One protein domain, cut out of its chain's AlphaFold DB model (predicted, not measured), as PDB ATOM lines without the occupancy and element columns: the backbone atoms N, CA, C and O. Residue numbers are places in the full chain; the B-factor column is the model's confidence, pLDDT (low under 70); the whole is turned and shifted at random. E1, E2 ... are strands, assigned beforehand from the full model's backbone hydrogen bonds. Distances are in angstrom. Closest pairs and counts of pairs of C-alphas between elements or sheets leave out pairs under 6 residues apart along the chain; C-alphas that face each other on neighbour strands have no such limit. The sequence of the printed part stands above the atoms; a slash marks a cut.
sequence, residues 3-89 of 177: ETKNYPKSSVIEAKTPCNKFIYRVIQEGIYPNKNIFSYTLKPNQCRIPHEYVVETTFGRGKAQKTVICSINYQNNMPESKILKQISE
ATOM      1  N   GLU A   3     163.425 170.329 170.433       62.44
ATOM      2  CA  GLU A   3     164.306 169.367 171.090       62.44
ATOM      3  C   GLU A   3     163.511 168.121 171.472       62.44
ATOM      4  O   GLU A   3     162.376 168.204 171.949       62.44
ATOM      5  N   THR A   4     164.103 166.954 171.249       64.12
ATOM      6  CA  THR A   4     163.529 165.682 171.689       64.12
ATOM      7  C   THR A   4     163.676 165.547 173.208       64.12
ATOM      8  O   THR A   4     164.781 165.426 173.725       64.12
ATOM      9  N   LYS A   5     162.557 165.542 173.948       64.06
ATOM     10  CA  LYS A   5     162.525 165.431 175.424       64.06
ATOM     11  C   LYS A   5     162.762 163.998 175.935       64.06
ATOM     12  O   LYS A   5     162.043 163.519 176.806       64.06
ATOM     13  N   ASN A   6     163.737 163.292 175.366       65.94
ATOM     14  CA  ASN A   6     164.044 161.907 175.742       65.94
ATOM     15  C   ASN A   6     165.128 161.795 176.825       65.94
ATOM     16  O   ASN A   6     165.363 160.700 177.325       65.94
ATOM     17  N   TYR A   7     165.752 162.898 177.235       59.72
ATOM     18  CA  TYR A   7     166.632 162.939 178.405       59.72
ATOM     19  C   TYR A   7     165.804 162.981 179.708       59.72
ATOM     20  O   TYR A   7     164.778 163.667 179.734       59.72
ATOM     21  N   PRO A   8     166.189 162.270 180.789       64.50
ATOM     22  CA  PRO A   8     167.425 161.492 180.976       64.50
ATOM     23  C   PRO A   8     167.356 160.028 180.505       64.50
ATOM     24  O   PRO A   8     168.302 159.279 180.707       64.50
ATOM     25  N   LYS A   9     166.266 159.582 179.861       76.56
ATOM     26  CA  LYS A   9     166.149 158.188 179.374       76.56
ATOM     27  C   LYS A   9     167.189 157.845 178.295       76.56
ATOM     28  O   LYS A   9     167.524 156.680 178.120       76.56
ATOM     29  N   SER A  10     167.671 158.851 177.567       76.50
ATOM     30  CA  SER A  10     168.749 158.766 176.582       76.50
ATOM     31  C   SER A  10     169.770 159.867 176.848       76.50
ATOM     32  O   SER A  10     169.386 161.026 177.001       76.50
ATOM     33  N   SER A  11     171.060 159.526 176.825       74.75
ATOM     34  CA  SER A  11     172.165 160.496 176.863       74.75
ATOM     35  C   SER A  11     172.358 161.239 175.537       74.75
ATOM     36  O   SER A  11     173.160 162.166 175.462       74.75
ATOM     37  N   VAL A  12     171.626 160.849 174.490       80.62
ATOM     38  CA  VAL A  12     171.592 161.539 173.200       80.62
ATOM     39  C   VAL A  12     170.334 162.393 173.104       80.62
ATOM     40  O   VAL A  12     169.217 161.884 173.236       80.62
ATOM     41  N   ILE A  13     170.535 163.678 172.830       79.31
ATOM     42  CA  ILE A  13     169.512 164.701 172.653       79.31
ATOM     43  C   ILE A  13     169.602 165.205 171.216       79.31
ATOM     44  O   ILE A  13     170.631 165.718 170.779       79.31
ATOM     45  N   GLU A  14     168.510 165.095 170.468       80.31
ATOM     46  CA  GLU A  14     168.421 165.718 169.152       80.31
ATOM     47  C   GLU A  14     167.696 167.051 169.245       80.31
ATOM     48  O   GLU A  14     166.550 167.103 169.706       80.31
ATOM     49  N   ALA A  15     168.321 168.101 168.716       74.69
ATOM     50  CA  ALA A  15     167.668 169.376 168.494       74.69
ATOM     51  C   ALA A  15     167.655 169.746 167.014       74.69
ATOM     52  O   ALA A  15     168.622 169.561 166.276       74.69
ATOM     53  N   LYS A  16     166.532 170.296 166.565       72.50
ATOM     54  CA  LYS A  16     166.317 170.717 165.186       72.50
ATOM     55  C   LYS A  16     165.925 172.187 165.152       72.50
ATOM     56  O   LYS A  16     165.027 172.649 165.863       72.50
ATOM     57  N   THR A  17     166.606 172.932 164.300       68.12
ATOM     58  CA  THR A  17     166.158 174.225 163.791       68.12
ATOM     59  C   THR A  17     165.656 174.024 162.356       68.12
ATOM     60  O   THR A  17     165.908 172.967 161.775       68.12
ATOM     61  N   PRO A  18     164.947 174.997 161.755       69.75
ATOM     62  CA  PRO A  18     164.500 174.879 160.363       69.75
ATOM     63  C   PRO A  18     165.644 174.565 159.386       69.75
ATOM     64  O   PRO A  18     165.460 173.833 158.418       69.75
ATOM     65  N   CYS A  19     166.848 175.069 159.678       61.44
ATOM     66  CA  CYS A  19     168.003 174.945 158.795       61.44
ATOM     67  C   CYS A  19     168.989 173.853 159.233       61.44
ATOM     68  O   CYS A  19     169.663 173.280 158.380       61.44
ATOM     69  N   ASN A  20     169.073 173.507 160.523       64.19
ATOM     70  CA  ASN A  20     170.133 172.645 161.053       64.19
ATOM     71  C   ASN A  20     169.621 171.575 162.023       64.19
ATOM     72  O   ASN A  20     168.673 171.785 162.776       64.19
ATOM     73  N   LYS A  21     170.307 170.425 162.033       75.75
ATOM     74  CA  LYS A  21     170.172 169.392 163.063       75.75
ATOM     75  C   LYS A  21     171.418 169.426 163.942       75.75
ATOM     76  O   LYS A  21     172.533 169.464 163.426       75.75
ATOM     77  N   PHE A  22     171.194 169.386 165.244       77.25
ATOM     78  CA  PHE A  22     172.200 169.248 166.280       77.25
ATOM     79  C   PHE A  22     171.943 167.935 167.012       77.25
ATOM     80  O   PHE A  22     170.800 167.610 167.343       77.25
ATOM     81  N   ILE A  23     173.003 167.173 167.232       79.81
ATOM     82  CA  ILE A  23     172.981 165.965 168.048       79.81
ATOM     83  C   ILE A  23     173.917 166.231 169.213       79.81
ATOM     84  O   ILE A  23     175.105 166.460 169.006       79.81
ATOM     85  N   TYR A  24     173.376 166.228 170.419       79.44
ATOM     86  CA  TYR A  24     174.136 166.366 171.647       79.44
ATOM     87  C   TYR A  24     174.228 165.002 172.314       79.44
ATOM     88  O   TYR A  24     173.219 164.317 172.455       79.44
ATOM     89  N   ARG A  25     175.418 164.610 172.744       80.88
ATOM     90  CA  ARG A  25     175.659 163.415 173.540       80.88
ATOM     91  C   ARG A  25     176.286 163.835 174.857       80.88
ATOM     92  O   ARG A  25     177.394 164.368 174.885       80.88
ATOM     93  N   VAL A  26     175.562 163.610 175.944       79.69
ATOM     94  CA  VAL A  26     176.043 163.895 177.294       79.69
ATOM     95  C   VAL A  26     177.139 162.889 177.630       79.69
ATOM     96  O   VAL A  26     176.896 161.684 177.653       79.69
ATOM     97  N   ILE A  27     178.357 163.391 177.830       81.81
ATOM     98  CA  ILE A  27     179.508 162.593 178.272       81.81
ATOM     99  C   ILE A  27     179.555 162.588 179.800       81.81
ATOM    100  O   ILE A  27     179.812 161.550 180.402       81.81
ATOM    101  N   GLN A  28     179.282 163.743 180.415       81.38
ATOM    102  CA  GLN A  28     179.280 163.931 181.861       81.38
ATOM    103  C   GLN A  28     178.156 164.895 182.253       81.38
ATOM    104  O   GLN A  28     178.094 166.014 181.746       81.38
ATOM    105  N   GLU A  29     177.274 164.460 183.157       79.56
ATOM    106  CA  GLU A  29     176.095 165.230 183.592       79.56
ATOM    107  C   GLU A  29     176.444 166.405 184.523       79.56
ATOM    108  O   GLU A  29     175.674 167.361 184.635       79.56
ATOM    109  N   GLY A  30     177.625 166.368 185.145       84.06
ATOM    110  CA  GLY A  30     178.072 167.396 186.075       84.06
ATOM    111  C   GLY A  30     177.268 167.427 187.381       84.06
ATOM    112  O   GLY A  30     176.481 166.530 187.680       84.06
ATOM    113  N   ILE A  31     177.474 168.476 188.179       85.44
ATOM    114  CA  ILE A  31     176.799 168.689 189.465       85.44
ATOM    115  C   ILE A  31     176.153 170.070 189.470       85.44
ATOM    116  O   ILE A  31     176.769 171.072 189.112       85.44
ATOM    117  N   TYR A  32     174.898 170.156 189.898       83.62
ATOM    118  CA  TYR A  32     174.237 171.446 190.057       83.62
ATOM    119  C   TYR A  32     174.820 172.199 191.268       83.62
ATOM    120  O   TYR A  32     174.792 171.650 192.370       83.62
ATOM    121  N   PRO A  33     175.334 173.437 191.093       77.56
ATOM    122  CA  PRO A  33     175.941 174.202 192.187       77.56
ATOM    123  C   PRO A  33     174.920 174.582 193.275       77.56
ATOM    124  O   PRO A  33     173.740 174.261 193.196       77.56
ATOM    125  N   ASN A  34     175.337 175.249 194.350       76.69
ATOM    126  CA  ASN A  34     174.383 175.660 195.385       76.69
ATOM    127  C   ASN A  34     173.402 176.733 194.848       76.69
ATOM    128  O   ASN A  34     173.735 177.496 193.938       76.69
ATOM    129  N   LYS A  35     172.204 176.829 195.445       65.44
ATOM    130  CA  LYS A  35     171.094 177.715 195.041       65.44
ATOM    131  C   LYS A  35     171.491 179.172 194.813       65.44
ATOM    132  O   LYS A  35     170.893 179.823 193.963       65.44
ATOM    133  N   ASN A  36     172.512 179.650 195.517       68.62
ATOM    134  CA  ASN A  36     172.970 181.036 195.452       68.62
ATOM    135  C   ASN A  36     173.814 181.359 194.201       68.62
ATOM    136  O   ASN A  36     174.182 182.513 194.019       68.62
ATOM    137  N   ILE A  37     174.142 180.365 193.362       68.62
ATOM    138  CA  ILE A  37     175.094 180.491 192.241       68.62
ATOM    139  C   ILE A  37     174.486 179.986 190.908       68.62
ATOM    140  O   ILE A  37     175.137 179.995 189.867       68.62
ATOM    141  N   PHE A  38     173.226 179.531 190.892       69.44
ATOM    142  CA  PHE A  38     172.635 178.959 189.678       69.44
ATOM    143  C   PHE A  38     172.543 179.948 188.522       69.44
ATOM    144  O   PHE A  38     171.956 181.020 188.645       69.44
ATOM    145  N   SER A  39     172.993 179.497 187.355       71.88
ATOM    146  CA  SER A  39     172.653 180.097 186.071       71.88
ATOM    147  C   SER A  39     171.677 179.218 185.289       71.88
ATOM    148  O   SER A  39     171.612 177.997 185.474       71.88
ATOM    149  N   TYR A  40     170.903 179.859 184.415       68.69
ATOM    150  CA  TYR A  40     169.853 179.229 183.620       68.69
ATOM    151  C   TYR A  40     170.071 179.477 182.130       68.69
ATOM    152  O   TYR A  40     170.568 180.531 181.734       68.69
ATOM    153  N   THR A  41     169.645 178.530 181.298       69.94
ATOM    154  CA  THR A  41     169.558 178.742 179.848       69.94
ATOM    155  C   THR A  41     168.466 179.767 179.495       69.94
ATOM    156  O   THR A  41     167.637 180.158 180.328       69.94
ATOM    157  N   LEU A  42     168.475 180.240 178.245       69.12
ATOM    158  CA  LEU A  42     167.535 181.248 177.749       69.12
ATOM    159  C   LEU A  42     166.088 180.723 177.677       69.12
ATOM    160  O   LEU A  42     165.835 179.534 177.476       69.12
ATOM    161  N   LYS A  43     165.121 181.641 177.807       61.97
ATOM    162  CA  LYS A  43     163.687 181.373 177.591       61.97
ATOM    163  C   LYS A  43     163.434 180.896 176.145       61.97
ATOM    164  O   LYS A  43     164.177 181.290 175.248       61.97
ATOM    165  N   PRO A  44     162.383 180.092 175.878       57.00
ATOM    166  CA  PRO A  44     161.277 179.728 176.775       57.00
ATOM    167  C   PRO A  44     161.537 178.507 177.672       57.00
ATOM    168  O   PRO A  44     160.870 178.365 178.690       57.00
ATOM    169  N   ASN A  45     162.516 177.661 177.342       64.44
ATOM    170  CA  ASN A  45     162.805 176.422 178.071       64.44
ATOM    171  C   ASN A  45     164.066 176.594 178.924       64.44
ATOM    172  O   ASN A  45     165.144 176.118 178.565       64.44
ATOM    173  N   GLN A  46     163.927 177.324 180.032       67.00
ATOM    174  CA  GLN A  46     165.039 177.549 180.950       67.00
ATOM    175  C   GLN A  46     165.357 176.267 181.723       67.00
ATOM    176  O   GLN A  46     164.511 175.721 182.428       67.00
ATOM    177  N   CYS A  47     166.604 175.830 181.626       71.88
ATOM    178  CA  CYS A  47     167.160 174.687 182.328       71.88
ATOM    179  C   CYS A  47     168.314 175.165 183.209       71.88
ATOM    180  O   CYS A  47     169.029 176.104 182.851       71.88
ATOM    181  N   ARG A  48     168.500 174.522 184.366       77.25
ATOM    182  CA  ARG A  48     169.663 174.783 185.225       77.25
ATOM    183  C   ARG A  48     170.934 174.340 184.509       77.25
ATOM    184  O   ARG A  48     170.941 173.285 183.877       77.25
ATOM    185  N   ILE A  49     171.996 175.124 184.648       79.38
ATOM    186  CA  ILE A  49     173.304 174.817 184.069       79.38
ATOM    187  C   ILE A  49     174.155 174.078 185.120       79.38
ATOM    188  O   ILE A  49     174.398 174.658 186.185       79.38
ATOM    189  N   PRO A  50     174.602 172.832 184.866       80.38
ATOM    190  CA  PRO A  50     175.470 172.101 185.787       80.38
ATOM    191  C   PRO A  50     176.923 172.597 185.727       80.38
ATOM    192  O   PRO A  50     177.369 173.146 184.720       80.38
ATOM    193  N   HIS A  51     177.659 172.393 186.818       80.81
ATOM    194  CA  HIS A  51     179.117 172.492 186.887       80.81
ATOM    195  C   HIS A  51     179.753 171.187 186.396       80.81
ATOM    196  O   HIS A  51     179.180 170.130 186.635       80.81
ATOM    197  N   GLU A  52     180.914 171.244 185.736       83.00
ATOM    198  CA  GLU A  52     181.598 170.071 185.152       83.00
ATOM    199  C   GLU A  52     180.739 169.285 184.148       83.00
ATOM    200  O   GLU A  52     180.888 168.076 183.962       83.00
ATOM    201  N   TYR A  53     179.823 169.974 183.471       79.62
ATOM    202  CA  TYR A  53     179.014 169.363 182.426       79.62
ATOM    203  C   TYR A  53     179.839 169.214 181.151       79.62
ATOM    204  O   TYR A  53     180.390 170.204 180.670       79.62
ATOM    205  N   VAL A  54     179.893 168.017 180.568       80.00
ATOM    206  CA  VAL A  54     180.613 167.762 179.312       80.00
ATOM    207  C   VAL A  54     179.673 167.153 178.289       80.00
ATOM    208  O   VAL A  54     179.047 166.115 178.520       80.00
ATOM    209  N   VAL A  55     179.609 167.786 177.121       78.38
ATOM    210  CA  VAL A  55     178.733 167.383 176.026       78.38
ATOM    211  C   VAL A  55     179.489 167.368 174.708       78.38
ATOM    212  O   VAL A  55     180.209 168.301 174.353       78.38
ATOM    213  N   GLU A  56     179.301 166.296 173.958       82.25
ATOM    214  CA  GLU A  56     179.690 166.207 172.561       82.25
ATOM    215  C   GLU A  56     178.537 166.720 171.699       82.25
ATOM    216  O   GLU A  56     177.400 166.294 171.852       82.25
ATOM    217  N   THR A  57     178.811 167.670 170.815       77.19
ATOM    218  CA  THR A  57     177.836 168.297 169.925       77.19
ATOM    219  C   THR A  57     178.251 168.070 168.486       77.19
ATOM    220  O   THR A  57     179.285 168.568 168.044       77.19
ATOM    221  N   THR A  58     177.409 167.381 167.732       79.62
ATOM    222  CA  THR A  58     177.577 167.159 166.300       79.62
ATOM    223  C   THR A  58     176.570 167.996 165.523       79.62
ATOM    224  O   THR A  58     175.371 167.981 165.811       79.62
ATOM    225  N   PHE A  59     177.046 168.731 164.522       74.06
ATOM    226  CA  PHE A  59     176.233 169.615 163.688       74.06
ATOM    227  C   PHE A  59     176.733 169.642 162.241       74.06
ATOM    228  O   PHE A  59     177.855 169.241 161.946       74.06
ATOM    229  N   GLY A  60     175.891 170.111 161.318       76.50
ATOM    230  CA  GLY A  60     176.162 170.066 159.876       76.50
ATOM    231  C   GLY A  60     175.545 168.841 159.192       76.50
ATOM    232  O   GLY A  60     174.837 168.049 159.817       76.50
ATOM    233  N   ARG A  61     175.753 168.714 157.877       68.56
ATOM    234  CA  ARG A  61     175.131 167.670 157.043       68.56
ATOM    235  C   ARG A  61     176.174 166.969 156.178       68.56
ATOM    236  O   ARG A  61     177.038 167.627 155.601       68.56
ATOM    237  N   GLY A  62     176.038 165.650 156.039       69.38
ATOM    238  CA  GLY A  62     176.902 164.837 155.181       69.38
ATOM    239  C   GLY A  62     178.385 165.079 155.469       69.38
ATOM    240  O   GLY A  62     178.799 165.099 156.622       69.38
ATOM    241  N   LYS A  63     179.163 165.339 154.417       64.44
ATOM    242  CA  LYS A  63     180.617 165.564 154.498       64.44
ATOM    243  C   LYS A  63     181.030 166.844 155.245       64.44
ATOM    244  O   LYS A  63     182.198 166.994 155.571       64.44
ATOM    245  N   ALA A  64     180.100 167.765 155.505       66.88
ATOM    246  CA  ALA A  64     180.360 168.997 156.255       66.88
ATOM    247  C   ALA A  64     180.018 168.866 157.752       66.88
ATOM    248  O   ALA A  64     179.945 169.872 158.460       66.88
ATOM    249  N   GLN A  65     179.747 167.647 158.230       67.44
ATOM    250  CA  GLN A  65     179.471 167.401 159.638       67.44
ATOM    251  C   GLN A  65     180.722 167.666 160.488       67.44
ATOM    252  O   GLN A  65     181.828 167.234 160.169       67.44
ATOM    253  N   LYS A  66     180.533 168.395 161.586       71.00
ATOM    254  CA  LYS A  66     181.560 168.716 162.574       71.00
ATOM    255  C   LYS A  66     181.083 168.257 163.943       71.00
ATOM    256  O   LYS A  66     179.908 168.420 164.272       71.00
ATOM    257  N   THR A  67     182.007 167.744 164.744       72.00
ATOM    258  CA  THR A  67     181.750 167.356 166.132       72.00
ATOM    259  C   THR A  67     182.660 168.154 167.054       72.00
ATOM    260  O   THR A  67     183.864 168.243 166.829       72.00
ATOM    261  N   VAL A  68     182.102 168.754 168.098       74.62
ATOM    262  CA  VAL A  68     182.848 169.478 169.132       74.62
ATOM    263  C   VAL A  68     182.520 168.910 170.499       74.62
ATOM    264  O   VAL A  68     181.372 168.590 170.773       74.62
ATOM    265  N   ILE A  69     183.514 168.790 171.368       73.69
ATOM    266  CA  ILE A  69     183.312 168.466 172.778       73.69
ATOM    267  C   ILE A  69     183.457 169.766 173.551       73.69
ATOM    268  O   ILE A  69     184.505 170.413 173.481       73.69
ATOM    269  N   CYS A  70     182.412 170.134 174.278       68.50
ATOM    270  CA  CYS A  70     182.347 171.341 175.081       68.50
ATOM    271  C   CYS A  70     182.169 170.969 176.551       68.50
ATOM    272  O   CYS A  70     181.427 170.042 176.873       68.50
ATOM    273  N   SER A  71     182.817 171.721 177.433       76.44
ATOM    274  CA  SER A  71     182.617 171.644 178.878       76.44
ATOM    275  C   SER A  71     182.040 172.945 179.407       76.44
ATOM    276  O   SER A  71     182.443 174.016 178.948       76.44
ATOM    277  N   ILE A  72     181.176 172.864 180.410       76.62
ATOM    278  CA  ILE A  72     180.710 174.014 181.178       76.62
ATOM    279  C   ILE A  72     181.232 173.879 182.601       76.62
ATOM    280  O   ILE A  72     180.932 172.907 183.290       76.62
ATOM    281  N   ASN A  73     181.999 174.872 183.035       79.94
ATOM    282  CA  ASN A  73     182.562 174.943 184.376       79.94
ATOM    283  C   ASN A  73     182.224 176.297 184.984       79.94
ATOM    284  O   ASN A  73     182.250 177.307 184.293       79.94
ATOM    285  N   TYR A  74     181.930 176.335 186.276       75.75
ATOM    286  CA  TYR A  74     181.737 177.606 186.972       75.75
ATOM    287  C   TYR A  74     183.097 178.156 187.395       75.75
ATOM    288  O   TYR A  74     183.825 177.489 188.128       75.75
ATOM    289  N   GLN A  75     183.417 179.370 186.958       77.31
ATOM    290  CA  GLN A  75     184.551 180.153 187.443       77.31
ATOM    291  C   GLN A  75     183.992 181.449 188.033       77.31
ATOM    292  O   GLN A  75     183.142 182.092 187.425       77.31
ATOM    293  N   ASN A  76     184.393 181.799 189.259       81.56
ATOM    294  CA  ASN A  76     183.887 182.979 189.975       81.56
ATOM    295  C   ASN A  76     182.347 183.067 190.015       81.56
ATOM    296  O   ASN A  76     181.770 184.122 189.764       81.56
ATOM    297  N   ASN A  77     181.677 181.949 190.313       78.56
ATOM    298  CA  ASN A  77     180.211 181.840 190.365       78.56
ATOM    299  C   ASN A  77     179.477 182.067 189.027       78.56
ATOM    300  O   ASN A  77     178.251 182.130 189.012       78.56
ATOM    301  N   MET A  78     180.194 182.114 187.901       75.50
ATOM    302  CA  MET A  78     179.624 182.272 186.562       75.50
ATOM    303  C   MET A  78     179.936 181.045 185.696       75.50
ATOM    304  O   MET A  78     181.072 180.565 185.718       75.50
ATOM    305  N   PRO A  79     178.969 180.503 184.934       77.06
ATOM    306  CA  PRO A  79     179.228 179.381 184.045       77.06
ATOM    307  C   PRO A  79     180.034 179.843 182.827       77.06
ATOM    308  O   PRO A  79     179.599 180.694 182.053       77.06
ATOM    309  N   GLU A  80     181.181 179.218 182.615       71.44
ATOM    310  CA  GLU A  80     182.004 179.386 181.429       71.44
ATOM    311  C   GLU A  80     181.945 178.134 180.561       71.44
ATOM    312  O   GLU A  80     182.251 177.022 181.004       71.44
ATOM    313  N   SER A  81     181.592 178.316 179.290       70.25
ATOM    314  CA  SER A  81     181.696 177.266 178.281       70.25
ATOM    315  C   SER A  81     183.083 177.276 177.639       70.25
ATOM    316  O   SER A  81     183.521 178.310 177.135       70.25
ATOM    317  N   LYS A  82     183.747 176.121 177.587       69.62
ATOM    318  CA  LYS A  82     185.048 175.930 176.928       69.62
ATOM    319  C   LYS A  82     184.964 174.788 175.921       69.62
ATOM    320  O   LYS A  82     184.368 173.749 176.202       69.62
ATOM    321  N   ILE A  83     185.563 174.968 174.746       64.94
ATOM    322  CA  ILE A  83     185.665 173.911 173.730       64.94
ATOM    323  C   ILE A  83     186.902 173.070 174.049       64.94
ATOM    324  O   ILE A  83     188.027 173.539 173.890       64.94
ATOM    325  N   LEU A  84     186.701 171.816 174.452       56.62
ATOM    326  CA  LEU A  84     187.781 170.880 174.772       56.62
ATOM    327  C   LEU A  84     188.399 170.268 173.513       56.62
ATOM    328  O   LEU A  84     189.616 170.161 173.390       56.62
ATOM    329  N   LYS A  85     187.564 169.861 172.549       60.91
ATOM    330  CA  LYS A  85     188.018 169.173 171.333       60.91
ATOM    331  C   LYS A  85     187.133 169.522 170.147       60.91
ATOM    332  O   LYS A  85     185.934 169.701 170.298       60.91
ATOM    333  N   GLN A  86     187.726 169.599 168.963       55.66
ATOM    334  CA  GLN A  86     187.010 169.720 167.695       55.66
ATOM    335  C   GLN A  86     187.473 168.569 166.803       55.66
ATOM    336  O   GLN A  86     188.670 168.315 166.688       55.66
ATOM    337  N   ILE A  87     186.519 167.841 166.241       50.88
ATOM    338  CA  ILE A  87     186.718 166.683 165.379       50.88
ATOM    339  C   ILE A  87     186.032 167.017 164.056       50.88
ATOM    340  O   ILE A  87     184.812 167.183 163.996       50.88
ATOM    341  N   SER A  88     186.827 167.142 162.999       48.25
ATOM    342  CA  SER A  88     186.355 167.190 161.619       48.25
ATOM    343  C   SER A  88     186.802 165.917 160.907       48.25
ATOM    344  O   SER A  88     187.965 165.517 160.986       48.25
ATOM    345  N   GLU A  89     185.879 165.256 160.213       39.12
ATOM    346  CA  GLU A  89     186.237 164.178 159.294       39.12
ATOM    347  C   GLU A  89     186.762 164.806 157.998       39.12
ATOM    348  O   GLU A  89     185.991 165.238 157.146       39.12
TER     349      GLU A  89
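AT A GLANCE: This is residues 3 to 89 of the 177 residues of an uncharacterized protein of Gigaspora rosea (UniProt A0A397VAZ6). A single strongly twisted sheet of five strands zigzags from E1 to E5 as one hairpin after another, and a long loop, residues 29 to 52, swings out from the end of E2 and folds back to the start of E3. E1 and E5 form the two edges, and the strands' lines turn by 90 degrees from one edge to the other. The printed part has 87 residues with no named helix and five named strands, in the order E1, E2, E3, E4, E5 both along the chain and across the antiparallel sheet; the class is all strand, though under half of the residues, 41 of 87, are in named elements. The whole is compact, with a radius of gyration of the C-alphas of 13.9 A, and elongated, with spans of 44 by 26 by 23 A.

IN THESE COORDINATES: The printed part begins at Glu 3, with C-alpha at (164.306, 169.367, 171.090). E1, residues 12 to 16, starts at C-alpha 12, (171.592, 161.539, 173.200), and is 13.3 A long from first to last C-alpha. E2, residues 21 to 28, is 21.6 A long. E3, residues 53 to 59, is 18.9 A long. E4, residues 66 to 75, is 27.5 A long. E5, residues 78 to 88, is the longest strand by residues and measures 29.9 A, ending at C-alpha 88, (186.355, 167.190, 161.619).

HOW THE PARTS SIT: The five strands make a meander, each strand the antiparallel neighbour of the one before. E1 and E2 form a hairpin at 154 degrees between their directions; C-alphas 12 and 25 face each other at 4.5 A, and N 13 and O 24 are within hydrogen-bond range at 2.8 A. E2 and E3 form a hairpin at 156 degrees, with N 25 and O 56 at 2.7 A and N 58 and O 23 at 2.8 A. The hairpin of E3 and E4, at 154 degrees, has N 57 and O 68 at 2.7 A; C-alphas 58 and 67 face each other at 4.2 A. The hairpin of E4 and E5, at 159 degrees, has N 73 and O 80 at 3.0 A and N 87 and O 67 at 2.7 A. E1 is apart from E4 and E5, and E2 is apart from E5.

THE WHOLE: The two C-alphas farthest apart, those of Asn 36 and Lys 63, are 44.4 A from each other. The sheet's C-alphas lie up to 8.5 A off their best plane. The printed part has no cut. The link from E2 to E3, 24 residues, is long; that from E3 to E4 is short, and the other two are tight. The mean pLDDT of the printed part is 72.0, and 35 residues are under 70, among them residues 3 to 8, 40 to 46 and 82 to 89.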